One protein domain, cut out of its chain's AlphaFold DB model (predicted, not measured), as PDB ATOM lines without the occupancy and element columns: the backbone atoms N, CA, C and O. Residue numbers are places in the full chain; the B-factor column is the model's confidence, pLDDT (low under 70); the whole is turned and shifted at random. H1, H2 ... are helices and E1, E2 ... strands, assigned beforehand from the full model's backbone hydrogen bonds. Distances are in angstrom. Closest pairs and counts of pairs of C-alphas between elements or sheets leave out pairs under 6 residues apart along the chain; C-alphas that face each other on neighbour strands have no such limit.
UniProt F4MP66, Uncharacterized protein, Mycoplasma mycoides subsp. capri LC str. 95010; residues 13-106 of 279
ATOM      1  N   TYR A  13     352.441 202.667 201.639       79.25
ATOM      2  CA  TYR A  13     353.115 203.483 200.644       79.25
ATOM      3  C   TYR A  13     353.670 202.662 199.492       79.25
ATOM      4  O   TYR A  13     353.423 202.999 198.335       79.25
ATOM      5  N   ASP A  14     354.335 201.548 199.798       79.94
ATOM      6  CA  ASP A  14     354.885 200.642 198.790       79.94
ATOM      7  C   ASP A  14     353.794 200.030 197.911       79.94
ATOM      8  O   ASP A  14     353.990 199.846 196.709       79.94
ATOM      9  N   ARG A  15     352.638 199.724 198.506       83.06
ATOM     10  CA  ARG A  15     351.505 199.113 197.809       83.06
ATOM     11  C   ARG A  15     350.732 200.134 196.971       83.06
ATOM     12  O   ARG A  15     350.465 199.916 195.782       83.06
ATOM     13  N   ASP A  16     350.375 201.255 197.585       83.94
ATOM     14  CA  ASP A  16     349.299 202.105 197.088       83.94
ATOM     15  C   ASP A  16     349.830 203.260 196.239       83.94
ATOM     16  O   ASP A  16     349.262 203.516 195.176       83.94
ATOM     17  N   ILE A  17     350.957 203.881 196.610       86.00
ATOM     18  CA  ILE A  17     351.411 205.139 195.984       86.00
ATOM     19  C   ILE A  17     352.844 205.129 195.442       86.00
ATOM     20  O   ILE A  17     353.165 205.988 194.627       86.00
ATOM     21  N   LYS A  18     353.701 204.171 195.812       88.19
ATOM     22  CA  LYS A  18     355.080 204.095 195.309       88.19
ATOM     23  C   LYS A  18     355.109 203.861 193.798       88.19
ATOM     24  O   LYS A  18     354.439 202.961 193.283       88.19
ATOM     25  N   GLN A  19     355.915 204.654 193.095       88.94
ATOM     26  CA  GLN A  19     356.231 204.438 191.687       88.94
ATOM     27  C   GLN A  19     357.431 203.492 191.555       88.94
ATOM     28  O   GLN A  19     358.395 203.559 192.324       88.94
ATOM     29  N   SER A  20     357.377 202.611 190.558       85.81
ATOM     30  CA  SER A  20     358.485 201.732 190.182       85.81
ATOM     31  C   SER A  20     359.228 202.266 188.953       85.81
ATOM     32  O   SER A  20     358.695 203.069 188.182       85.81
ATOM     33  N   GLY A  21     360.458 201.786 188.752       85.56
ATOM     34  CA  GLY A  21     361.311 202.152 187.621       85.56
ATOM     35  C   GLY A  21     362.479 203.044 188.029       85.56
ATOM     36  O   GLY A  21     362.916 203.026 189.176       85.56
ATOM     37  N   ASN A  22     363.005 203.812 187.072       89.06
ATOM     38  CA  ASN A  22     364.137 204.711 187.300       89.06
ATOM     39  C   ASN A  22     363.661 206.045 187.901       89.06
ATOM     40  O   ASN A  22     363.658 207.078 187.230       89.06
ATOM     41  N   VAL A  23     363.190 205.998 189.145       90.81
ATOM     42  CA  VAL A  23     362.586 207.123 189.875       90.81
ATOM     43  C   VAL A  23     363.209 207.264 191.261       90.81
ATOM     44  O   VAL A  23     363.765 206.299 191.774       90.81
ATOM     45  N   ILE A  24     363.099 208.449 191.858       89.12
ATOM     46  CA  ILE A  24     363.455 208.731 193.252       89.12
ATOM     47  C   ILE A  24     362.216 208.519 194.116       89.12
ATOM     48  O   ILE A  24     361.345 209.381 194.147       89.12
ATOM     49  N   ASN A  25     362.116 207.380 194.798       87.19
ATOM     50  CA  ASN A  25     360.976 207.053 195.662       87.19
ATOM     51  C   ASN A  25     361.399 206.880 197.135       87.19
ATOM     52  O   ASN A  25     362.517 207.225 197.511       87.19
ATOM     53  N   PHE A  26     360.507 206.348 197.979       82.25
ATOM     54  CA  PHE A  26     360.778 206.112 199.402       82.25
ATOM     55  C   PHE A  26     362.096 205.371 199.666       82.25
ATOM     56  O   PHE A  26     362.807 205.735 200.595       82.25
ATOM     57  N   ASP A  27     362.459 204.395 198.830       81.94
ATOM     58  CA  ASP A  27     363.675 203.597 199.014       81.94
ATOM     59  C   ASP A  27     364.941 204.456 198.830       81.94
ATOM     60  O   ASP A  27     365.922 204.291 199.555       81.94
ATOM     61  N   ASP A  28     364.909 205.416 197.900       84.25
ATOM     62  CA  ASP A  28     366.005 206.364 197.656       84.25
ATOM     63  C   ASP A  28     366.098 207.462 198.729       84.25
ATOM     64  O   ASP A  28     367.169 208.041 198.900       84.25
ATOM     65  N   LEU A  29     364.996 207.768 199.422       81.44
ATOM     66  CA  LEU A  29     364.910 208.870 200.386       81.44
ATOM     67  C   LEU A  29     365.113 208.419 201.845       81.44
ATOM     68  O   LEU A  29     365.661 209.171 202.650       81.44
ATOM     69  N   ILE A  30     364.674 207.208 202.204       74.75
ATOM     70  CA  ILE A  30     364.832 206.652 203.560       74.75
ATOM     71  C   ILE A  30     366.298 206.314 203.844       74.75
ATOM     72  O   ILE A  30     366.800 206.542 204.946       74.75
ATOM     73  N   ASN A  31     366.995 205.772 202.846       67.19
ATOM     74  CA  ASN A  31     368.406 205.441 202.965       67.19
ATOM     75  C   ASN A  31     369.249 206.715 202.840       67.19
ATOM     76  O   ASN A  31     368.907 207.603 202.064       67.19
ATOM     77  N   ASN A  32     370.358 206.810 203.582       73.38
ATOM     78  CA  ASN A  32     371.305 207.919 203.433       73.38
ATOM     79  C   ASN A  32     371.941 207.869 202.030       73.38
ATOM     80  O   ASN A  32     372.953 207.203 201.806       73.38
ATOM     81  N   ASN A  33     371.278 208.513 201.072       82.62
ATOM     82  CA  ASN A  33     371.635 208.500 199.669       82.62
ATOM     83  C   ASN A  33     372.528 209.700 199.355       82.62
ATOM     84  O   ASN A  33     372.051 210.803 199.087       82.62
ATOM     85  N   GLN A  34     373.837 209.455 199.361       84.62
ATOM     86  CA  GLN A  34     374.866 210.468 199.112       84.62
ATOM     87  C   GLN A  34     374.852 211.023 197.678       84.62
ATOM     88  O   GLN A  34     375.542 211.995 197.389       84.62
ATOM     89  N   ASP A  35     374.066 210.426 196.774       85.75
ATOM     90  CA  ASP A  35     373.843 210.984 195.439       85.75
ATOM     91  C   ASP A  35     372.745 212.061 195.409       85.75
ATOM     92  O   ASP A  35     372.577 212.750 194.400       85.75
ATOM     93  N   LEU A  36     371.965 212.193 196.485       85.44
ATOM     94  CA  LEU A  36     370.851 213.143 196.615       85.44
ATOM     95  C   LEU A  36     371.070 214.150 197.747       85.44
ATOM     96  O   LEU A  36     370.602 215.291 197.672       85.44
ATOM     97  N   PHE A  37     371.769 213.725 198.794       84.81
ATOM     98  CA  PHE A  37     371.967 214.481 200.020       84.81
ATOM     99  C   PHE A  37     373.447 214.608 200.359       84.81
ATOM    100  O   PHE A  37     374.267 213.779 199.965       84.81
ATOM    101  N   ASP A  38     373.788 215.645 201.120       82.75
ATOM    102  CA  ASP A  38     375.137 215.772 201.662       82.75
ATOM    103  C   ASP A  38     375.450 214.665 202.683       82.75
ATOM    104  O   ASP A  38     374.559 214.111 203.324       82.75
ATOM    105  N   TYR A  39     376.738 214.370 202.870       80.50
ATOM    106  CA  TYR A  39     377.228 213.345 203.797       80.50
ATOM    107  C   TYR A  39     376.721 213.510 205.235       80.50
ATOM    108  O   TYR A  39     376.612 212.520 205.958       80.50
ATOM    109  N   ASN A  40     376.421 214.744 205.647       77.44
ATOM    110  CA  ASN A  40     375.937 215.053 206.991       77.44
ATOM    111  C   ASN A  40     374.418 214.888 207.151       77.44
ATOM    112  O   ASN A  40     373.897 215.027 208.259       77.44
ATOM    113  N   PHE A  41     373.691 214.593 206.071       78.44
ATOM    114  CA  PHE A  41     372.260 214.346 206.144       78.44
ATOM    115  C   PHE A  41     371.979 213.042 206.899       78.44
ATOM    116  O   PHE A  41     372.474 211.971 206.551       78.44
ATOM    117  N   SER A  42     371.154 213.121 207.944       71.62
ATOM    118  CA  SER A  42     370.849 211.974 208.813       71.62
ATOM    119  C   SER A  42     369.864 210.964 208.196       71.62
ATOM    120  O   SER A  42     369.573 209.939 208.815       71.62
ATOM    121  N   GLY A  43     369.376 211.217 206.976       69.69
ATOM    122  CA  GLY A  43     368.377 210.380 206.310       69.69
ATOM    123  C   GLY A  43     366.954 210.640 206.809       69.69
ATOM    124  O   GLY A  43     366.744 211.218 207.873       69.69
ATOM    125  N   PHE A  44     365.958 210.167 206.058       71.31
ATOM    126  CA  PHE A  44     364.569 210.117 206.517       71.31
ATOM    127  C   PHE A  44     364.282 208.740 207.140       71.31
ATOM    128  O   PHE A  44     363.612 207.907 206.539       71.31
ATOM    129  N   SER A  45     364.829 208.474 208.330       63.44
ATOM    130  CA  SER A  45     364.731 207.163 209.002       63.44
ATOM    131  C   SER A  45     364.010 207.222 210.358       63.44
ATOM    132  O   SER A  45     363.668 208.307 210.831       63.44
ATOM    133  N   VAL A  46     363.816 206.063 211.006       59.66
ATOM    134  CA  VAL A  46     363.215 205.942 212.354       59.66
ATOM    135  C   VAL A  46     363.929 206.835 213.376       59.66
ATOM    136  O   VAL A  46     363.265 207.485 214.175       59.66
ATOM    137  N   GLY A  47     365.258 206.982 213.281       63.75
ATOM    138  CA  GLY A  47     366.030 207.861 214.169       63.75
ATOM    139  C   GLY A  47     365.725 209.357 214.007       63.75
ATOM    140  O   GLY A  47     366.034 210.146 214.891       63.75
ATOM    141  N   THR A  48     365.063 209.773 212.920       70.06
ATOM    142  CA  THR A  48     364.602 211.168 212.752       70.06
ATOM    143  C   THR A  48     363.553 211.532 213.799       70.06
ATOM    144  O   THR A  48     363.435 212.690 214.184       70.06
ATOM    145  N   LYS A  49     362.788 210.547 214.280       75.06
ATOM    146  CA  LYS A  49     361.794 210.727 215.338       75.06
ATOM    147  C   LYS A  49     362.452 211.140 216.657       75.06
ATOM    148  O   LYS A  49     361.934 212.018 217.341       75.06
ATOM    149  N   ASP A  50     363.624 210.589 216.951       75.50
ATOM    150  CA  ASP A  50     364.405 210.917 218.150       75.50
ATOM    151  C   ASP A  50     364.979 212.342 218.101       75.50
ATOM    152  O   ASP A  50     365.341 212.898 219.131       75.50
ATOM    153  N   LEU A  51     365.032 212.965 216.915       78.56
ATOM    154  CA  LEU A  51     365.385 214.382 216.766       78.56
ATOM    155  C   LEU A  51     364.204 215.324 217.041       78.56
ATOM    156  O   LEU A  51     364.408 216.526 217.192       78.56
ATOM    157  N   LEU A  52     362.974 214.804 217.049       81.81
ATOM    158  CA  LEU A  52     361.749 215.597 217.178       81.81
ATOM    159  C   LEU A  52     361.136 215.524 218.579       81.81
ATOM    160  O   LEU A  52     360.392 216.425 218.958       81.81
ATOM    161  N   PHE A  53     361.426 214.476 219.347       85.06
ATOM    162  CA  PHE A  53     360.797 214.238 220.642       85.06
ATOM    163  C   PHE A  53     361.827 213.987 221.740       85.06
ATOM    164  O   PHE A  53     362.754 213.201 221.568       85.06
ATOM    165  N   ASP A  54     361.588 214.592 222.904       85.75
ATOM    166  CA  ASP A  54     362.288 214.256 224.139       85.75
ATOM    167  C   ASP A  54     361.510 213.172 224.890       85.75
ATOM    168  O   ASP A  54     360.394 213.400 225.368       85.75
ATOM    169  N   TYR A  55     362.108 211.990 225.023       84.50
ATOM    170  CA  TYR A  55     361.470 210.860 225.689       84.50
ATOM    171  C   TYR A  55     361.900 210.714 227.149       84.50
ATOM    172  O   TYR A  55     363.082 210.756 227.507       84.50
ATOM    173  N   ASN A  56     360.922 210.445 228.017       89.25
ATOM    174  CA  ASN A  56     361.191 209.987 229.372       89.25
ATOM    175  C   ASN A  56     361.481 208.480 229.368       89.25
ATOM    176  O   ASN A  56     360.579 207.660 229.202       89.25
ATOM    177  N   ARG A  57     362.731 208.105 229.666       86.62
ATOM    178  CA  ARG A  57     363.198 206.704 229.703       86.62
ATOM    179  C   ARG A  57     362.398 205.764 230.609       86.62
ATOM    180  O   ARG A  57     362.472 204.547 230.439       86.62
ATOM    181  N   LYS A  58     361.714 206.278 231.636       88.88
ATOM    182  CA  LYS A  58     360.845 205.444 232.485       88.88
ATOM    183  C   LYS A  58     359.561 205.074 231.748       88.88
ATOM    184  O   LYS A  58     359.150 203.919 231.811       88.88
ATOM    185  N   ASP A  59     358.993 206.029 231.023       89.25
ATOM    186  CA  ASP A  59     357.721 205.886 230.320       89.25
ATOM    187  C   ASP A  59     357.896 205.069 229.030       89.25
ATOM    188  O   ASP A  59     357.027 204.273 228.687       89.25
ATOM    189  N   GLU A  60     359.064 205.141 228.383       85.62
ATOM    190  CA  GLU A  60     359.418 204.301 227.223       85.62
ATOM    191  C   GLU A  60     359.335 202.793 227.497       85.62
ATOM    192  O   GLU A  60     359.157 202.007 226.567       85.62
ATOM    193  N   LYS A  61     359.487 202.370 228.760       88.06
ATOM    194  CA  LYS A  61     359.355 200.961 229.163       88.06
ATOM    195  C   LYS A  61     357.903 200.518 229.303       88.06
ATOM    196  O   LYS A  61     357.644 199.324 229.302       88.06
ATOM    197  N   LEU A  62     356.981 201.461 229.463       91.81
ATOM    198  CA  LEU A  62     355.564 201.201 229.712       91.81
ATOM    199  C   LEU A  62     354.730 201.401 228.448       91.81
ATOM    200  O   LEU A  62     353.759 200.675 228.219       91.81
ATOM    201  N   TYR A  63     355.130 202.362 227.618       92.00
ATOM    202  CA  TYR A  63     354.378 202.797 226.455       92.00
ATOM    203  C   TYR A  63     355.193 202.644 225.171       92.00
ATOM    204  O   TYR A  63     356.425 202.696 225.160       92.00
ATOM    205  N   LYS A  64     354.469 202.423 224.080       90.38
ATOM    206  CA  LYS A  64     354.962 202.522 222.710       90.38
ATOM    207  C   LYS A  64     354.194 203.624 222.008       90.38
ATOM    208  O   LYS A  64     353.027 203.874 222.318       90.38
ATOM    209  N   ASP A  65     354.841 204.244 221.042       88.12
ATOM    210  CA  ASP A  65     354.247 205.327 220.292       88.12
ATOM    211  C   ASP A  65     354.480 205.145 218.790       88.12
ATOM    212  O   ASP A  65     355.490 204.586 218.364       88.12
ATOM    213  N   LYS A  66     353.519 205.601 217.994       85.88
ATOM    214  CA  LYS A  66     353.475 205.400 216.549       85.88
ATOM    215  C   LYS A  66     352.999 206.670 215.864       85.88
ATOM    216  O   LYS A  66     351.939 207.201 216.190       85.88
ATOM    217  N   ILE A  67     353.739 207.123 214.854       83.62
ATOM    218  CA  ILE A  67     353.282 208.206 213.974       83.62
ATOM    219  C   ILE A  67     352.184 207.647 213.063       83.62
ATOM    220  O   ILE A  67     352.421 206.714 212.293       83.62
ATOM    221  N   VAL A  68     350.980 208.208 213.174       84.25
ATOM    222  CA  VAL A  68     349.794 207.782 212.409       84.25
ATOM    223  C   VAL A  68     349.458 208.736 211.266       84.25
ATOM    224  O   VAL A  68     348.998 208.291 210.218       84.25
ATOM    225  N   GLU A  69     349.721 210.032 211.439       84.88
ATOM    226  CA  GLU A  69     349.494 211.064 210.425       84.88
ATOM    227  C   GLU A  69     350.614 212.108 210.486       84.88
ATOM    228  O   GLU A  69     351.161 212.403 211.552       84.88
ATOM    229  N   ALA A  70     350.922 212.705 209.339       83.38
ATOM    230  CA  ALA A  70     351.842 213.819 209.213       83.38
ATOM    231  C   ALA A  70     351.184 214.976 208.455       83.38
ATOM    232  O   ALA A  70     350.302 214.793 207.613       83.38
ATOM    233  N   LYS A  71     351.623 216.184 208.783       84.81
ATOM    234  CA  LYS A  71     351.206 217.450 208.192       84.81
ATOM    235  C   LYS A  71     352.457 218.136 207.646       84.81
ATOM    236  O   LYS A  71     353.421 218.287 208.393       84.81
ATOM    237  N   TYR A  72     352.440 218.576 206.393       81.75
ATOM    238  CA  TYR A  72     353.551 219.317 205.791       81.75
ATOM    239  C   TYR A  72     353.071 220.665 205.300       81.75
ATOM    240  O   TYR A  72     352.052 220.750 204.624       81.75
ATOM    241  N   ASP A  73     353.817 221.711 205.621       84.75
ATOM    242  CA  ASP A  73     353.584 223.043 205.090       84.75
ATOM    243  C   ASP A  73     354.899 223.586 204.543       84.75
ATOM    244  O   ASP A  73     355.673 224.220 205.266       84.75
ATOM    245  N   ASP A  74     355.153 223.314 203.264       84.00
ATOM    246  CA  ASP A  74     356.363 223.761 202.572       84.00
ATOM    247  C   ASP A  74     356.333 225.281 202.295       84.00
ATOM    248  O   ASP A  74     357.365 225.877 201.993       84.00
ATOM    249  N   ILE A  75     355.177 225.941 202.456       86.31
ATOM    250  CA  ILE A  75     355.039 227.403 202.355       86.31
ATOM    251  C   ILE A  75     355.565 228.056 203.638       86.31
ATOM    252  O   ILE A  75     356.340 229.011 203.595       86.31
ATOM    253  N   ASN A  76     355.154 227.539 204.797       87.88
ATOM    254  CA  ASN A  76     355.501 228.115 206.096       87.88
ATOM    255  C   ASN A  76     356.680 227.424 206.791       87.88
ATOM    256  O   ASN A  76     357.159 227.950 207.800       87.88
ATOM    257  N   GLY A  77     357.181 226.305 206.264       87.06
ATOM    258  CA  GLY A  77     358.299 225.544 206.828       87.06
ATOM    259  C   GLY A  77     357.930 224.842 208.123       87.06
ATOM    260  O   GLY A  77     358.660 224.956 209.115       87.06
ATOM    261  N   THR A  78     356.779 224.166 208.139       88.12
ATOM    262  CA  THR A  78     356.294 223.464 209.336       88.12
ATOM    263  C   THR A  78     356.031 221.986 209.076       88.12
ATOM    264  O   THR A  78     355.592 221.593 207.994       88.12
ATOM    265  N   LEU A  79     356.304 221.177 210.098       86.94
ATOM    266  CA  LEU A  79     356.003 219.750 210.157       86.94
ATOM    267  C   LEU A  79     355.066 219.512 211.336       86.94
ATOM    268  O   LEU A  79     355.409 219.850 212.463       86.94
ATOM    269  N   GLY A  80     353.913 218.902 211.102       88.81
ATOM    270  CA  GLY A  80     353.073 218.374 212.172       88.81
ATOM    271  C   GLY A  80     353.152 216.855 212.217       88.81
ATOM    272  O   GLY A  80     353.092 216.212 211.172       88.81
ATOM    273  N   LEU A  81     353.231 216.272 213.413       88.25
ATOM    274  CA  LEU A  81     353.129 214.827 213.628       88.25
ATOM    275  C   LEU A  81     351.979 214.495 214.575       88.25
ATOM    276  O   LEU A  81     351.851 215.088 215.644       88.25
ATOM    277  N   LYS A  82     351.157 213.526 214.179       89.38
ATOM    278  CA  LYS A  82     350.126 212.944 215.025       89.38
ATOM    279  C   LYS A  82     350.597 211.580 215.485       89.38
ATOM    280  O   LYS A  82     350.847 210.692 214.668       89.38
ATOM    281  N   VAL A  83     350.737 211.442 216.793       89.50
ATOM    282  CA  VAL A  83     351.340 210.284 217.442       89.50
ATOM    283  C   VAL A  83     350.286 209.589 218.283       89.50
ATOM    284  O   VAL A  83     349.658 210.198 219.150       89.50
ATOM    285  N   GLU A  84     350.080 208.311 218.005       91.31
ATOM    286  CA  GLU A  84     349.323 207.398 218.847       91.31
ATOM    287  C   GLU A  84     350.248 206.843 219.932       91.31
ATOM    288  O   GLU A  84     351.338 206.378 219.621       91.31
ATOM    289  N   ILE A  85     349.820 206.882 221.192       92.31
ATOM    290  CA  ILE A  85     350.551 206.347 222.342       92.31
ATOM    291  C   ILE A  85     349.678 205.269 222.978       92.31
ATOM    292  O   ILE A  85     348.510 205.510 223.290       92.31
ATOM    293  N   SER A  86     350.244 204.079 223.161       93.75
ATOM    294  CA  SER A  86     349.551 202.906 223.699       93.75
ATOM    295  C   SER A  86     350.453 202.118 224.646       93.75
ATOM    296  O   SER A  86     351.674 202.288 224.649       93.75
ATOM    297  N   ASN A  87     349.859 201.243 225.458       93.06
ATOM    298  CA  ASN A  87     350.624 200.330 226.305       93.06
ATOM    299  C   ASN A  87     351.490 199.410 225.437       93.06
ATOM    300  O   ASN A  87     351.066 198.953 224.369       93.06
ATOM    301  N   ARG A  88     352.710 199.123 225.897       90.50
ATOM    302  CA  ARG A  88     353.490 198.024 225.321       90.50
ATOM    303  C   ARG A  88     352.801 196.687 225.577       90.50
ATOM    304  O   ARG A  88     352.010 196.554 226.503       90.50
ATOM    305  N   ASP A  89     353.134 195.694 224.760       86.00
ATOM    306  CA  ASP A  89     352.477 194.381 224.792       86.00
ATOM    307  C   ASP A  89     352.712 193.634 226.123       86.00
ATOM    308  O   ASP A  89     351.889 192.819 226.535       86.00
ATOM    309  N   ASP A  90     353.812 193.940 226.813       88.25
ATOM    310  CA  ASP A  90     354.189 193.433 228.137       88.25
ATOM    311  C   ASP A  90     353.649 194.282 229.305       88.25
ATOM    312  O   ASP A  90     353.738 193.870 230.465       88.25
ATOM    313  N   ASN A  91     353.049 195.442 229.022       88.44
ATOM    314  CA  ASN A  91     352.387 196.284 230.011       88.44
ATOM    315  C   ASN A  91     350.872 196.015 230.020       88.44
ATOM    316  O   ASN A  91     350.119 196.548 229.208       88.44
ATOM    317  N   HIS A  92     350.404 195.229 230.991       85.00
ATOM    318  CA  HIS A  92     348.985 194.873 231.162       85.00
ATOM    319  C   HIS A  92     348.124 195.976 231.816       85.00
ATOM    320  O   HIS A  92     347.109 195.682 232.448       85.00
ATOM    321  N   SER A  93     348.537 197.242 231.706       87.88
ATOM    322  CA  SER A  93     347.732 198.394 232.118       87.88
ATOM    323  C   SER A  93     346.429 198.468 231.308       87.88
ATOM    324  O   SER A  93     346.397 198.157 230.118       87.88
ATOM    325  N   ASN A  94     345.350 198.925 231.949       87.31
ATOM    326  CA  ASN A  94     344.055 199.169 231.299       87.31
ATOM    327  C   ASN A  94     343.924 200.610 230.767       87.31
ATOM    328  O   ASN A  94     342.822 201.063 230.459       87.31
ATOM    329  N   GLU A  95     345.027 201.358 230.715       92.31
ATOM    330  CA  GLU A  95     345.051 202.715 230.170       92.31
ATOM    331  C   GLU A  95     344.664 202.721 228.689       92.31
ATOM    332  O   GLU A  95     345.111 201.887 227.901       92.31
ATOM    333  N   SER A  96     343.814 203.675 228.313       91.06
ATOM    334  CA  SER A  96     343.353 203.834 226.938       91.06
ATOM    335  C   SER A  96     344.460 204.373 226.037       91.06
ATOM    336  O   SER A  96     345.174 205.298 226.427       91.06
ATOM    337  N   THR A  97     344.511 203.891 224.795       93.88
ATOM    338  CA  THR A  97     345.288 204.521 223.721       93.88
ATOM    339  C   THR A  97     344.892 205.988 223.564       93.88
ATOM    340  O   THR A  97     343.703 206.315 223.512       93.88
ATOM    341  N   ILE A  98     345.883 206.872 223.466       95.06
ATOM    342  CA  ILE A  98     345.676 208.304 223.234       95.06
ATOM    343  C   ILE A  98     346.352 208.749 221.944       95.06
ATOM    344  O   ILE A  98     347.313 208.141 221.482       95.06
ATOM    345  N   THR A  99     345.888 209.867 221.395       94.56
ATOM    346  CA  THR A  99     346.520 210.519 220.248       94.56
ATOM    347  C   THR A  99     346.909 211.945 220.613       94.56
ATOM    348  O   THR A  99     346.134 212.665 221.251       94.56
ATOM    349  N   LYS A 100     348.116 212.359 220.225       93.69
ATOM    350  CA  LYS A 100     348.650 213.705 220.448       93.69
ATOM    351  C   LYS A 100     349.191 214.290 219.155       93.69
ATOM    352  O   LYS A 100     349.781 213.586 218.345       93.69
ATOM    353  N   GLU A 101     348.976 215.586 218.982       93.94
ATOM    354  CA  GLU A 101     349.458 216.347 217.835       93.94
ATOM    355  C   GLU A 101     350.612 217.243 218.268       93.94
ATOM    356  O   GLU A 101     350.532 217.942 219.280       93.94
ATOM    357  N   PHE A 102     351.674 217.232 217.476       91.38
ATOM    358  CA  PHE A 102     352.879 218.019 217.677       91.38
ATOM    359  C   PHE A 102     353.137 218.839 216.423       91.38
ATOM    360  O   PHE A 102     352.936 218.342 215.319       91.38
ATOM    361  N   ASN A 103     353.570 220.088 216.585       91.31
ATOM    362  CA  ASN A 103     353.904 220.971 215.472       91.31
ATOM    363  C   ASN A 103     355.311 221.525 215.667       91.31
ATOM    364  O   ASN A 103     355.643 222.056 216.726       91.31
ATOM    365  N   PHE A 104     356.108 221.425 214.615       89.12
ATOM    366  CA  PHE A 104     357.505 221.808 214.564       89.12
ATOM    367  C   PHE A 104     357.690 222.892 213.508       89.12
ATOM    368  O   PHE A 104     357.173 222.792 212.393       89.12
ATOM    369  N   ASN A 105     358.455 223.919 213.862       89.62
ATOM    370  CA  ASN A 105     358.796 225.032 212.981       89.62
ATOM    371  C   ASN A 105     360.272 224.955 212.580       89.62
ATOM    372  O   ASN A 105     361.055 224.253 213.213       89.62
ATOM    373  N   GLY A 106     360.657 225.738 211.571       83.94
ATOM    374  CA  GLY A 106     362.061 225.885 211.169       83.94
ATOM    375  C   GLY A 106     362.502 224.929 210.062       83.94
ATOM    376  O   GLY A 106     363.693 224.844 209.781       83.94
TER     377      GLY A 106
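Overview. This is residues 13 to 106 of the 279 residues of an uncharacterized protein of Mycoplasma mycoides subsp. capri LC str. 95010 (UniProt F4MP66). A twisted sheet of three long strands, E1, E2 and E3, makes one side of the domain, and a loosely wound chain with few short helices makes the rest. After the four-residue H3, residues 51 to 55 pass over one face of the sheet, while H1, H2 and the loops around them lie toward one end of the longest axis, away from the strands. The printed part has 94 residues with three named helices and three named strands, in the order H1 H2 H3 E1 E2 E3; the sheet order is E1, E2, E3, antiparallel throughout. The class is mixed, helices and strands, with 42 residues, under half, in named elements. The whole is loose, with a radius of gyration of the C-alphas of 16.4 A, and elongated, spanning 48 by 31 by 25 A.

Along the chain. E1, residues 63 to 73, is the longest strand by residues and measures 29.4 A, from C-alpha 63 at (354.378, 202.797, 226.455) to C-alpha 73 at (353.584, 223.043, 205.090). E2, residues 78 to 87, measures 29.2 A, and E3, residues 98 to 105, measures 23.6 A and ends with C-alpha 105 at (358.796, 225.032, 212.981). H3 is residues 47 to 50, H2 residues 26 to 30, and H1 residues 13 to 16, beginning with C-alpha 13 at (353.115, 203.483, 200.644).

Arrangement. E1, E2 and E3 form a meander, each strand the antiparallel neighbour of the one before. E1 and E2 are a hairpin at 161 degrees between directions; C-alphas 65 and 85 face each other at 4.3 A, and N 66 and O 84 are within hydrogen-bond range at 2.8 A. E2 and E3 are a hairpin at 156 degrees; C-alphas 80 and 103 face each other at 4.3 A, and N 81 and O 102 are within range at 2.8 A. E1 and E3 are edge strands. H1, H2 and H3 are not on the sheet. H2 and H3 are apart, and H1 and H2 are only just apart, at 8.1 A. In H2 every O i to N i+4 pair is within hydrogen-bond range; H1 and H3 are too short for such a pair, and their one O i to N i+3 pair is within range in H3 but not in H1.

Size, cuts and confidence. The two C-alphas farthest apart are those of Asn 22 and Asn 94, at 48.7 A. The printed part has no cut. The links H2 to H3, 16 residues, and H3 to E1, 12 residues, are long. The mean pLDDT of the printed part is 84.7; residues 31, 43 and 45 to 47 are under 70.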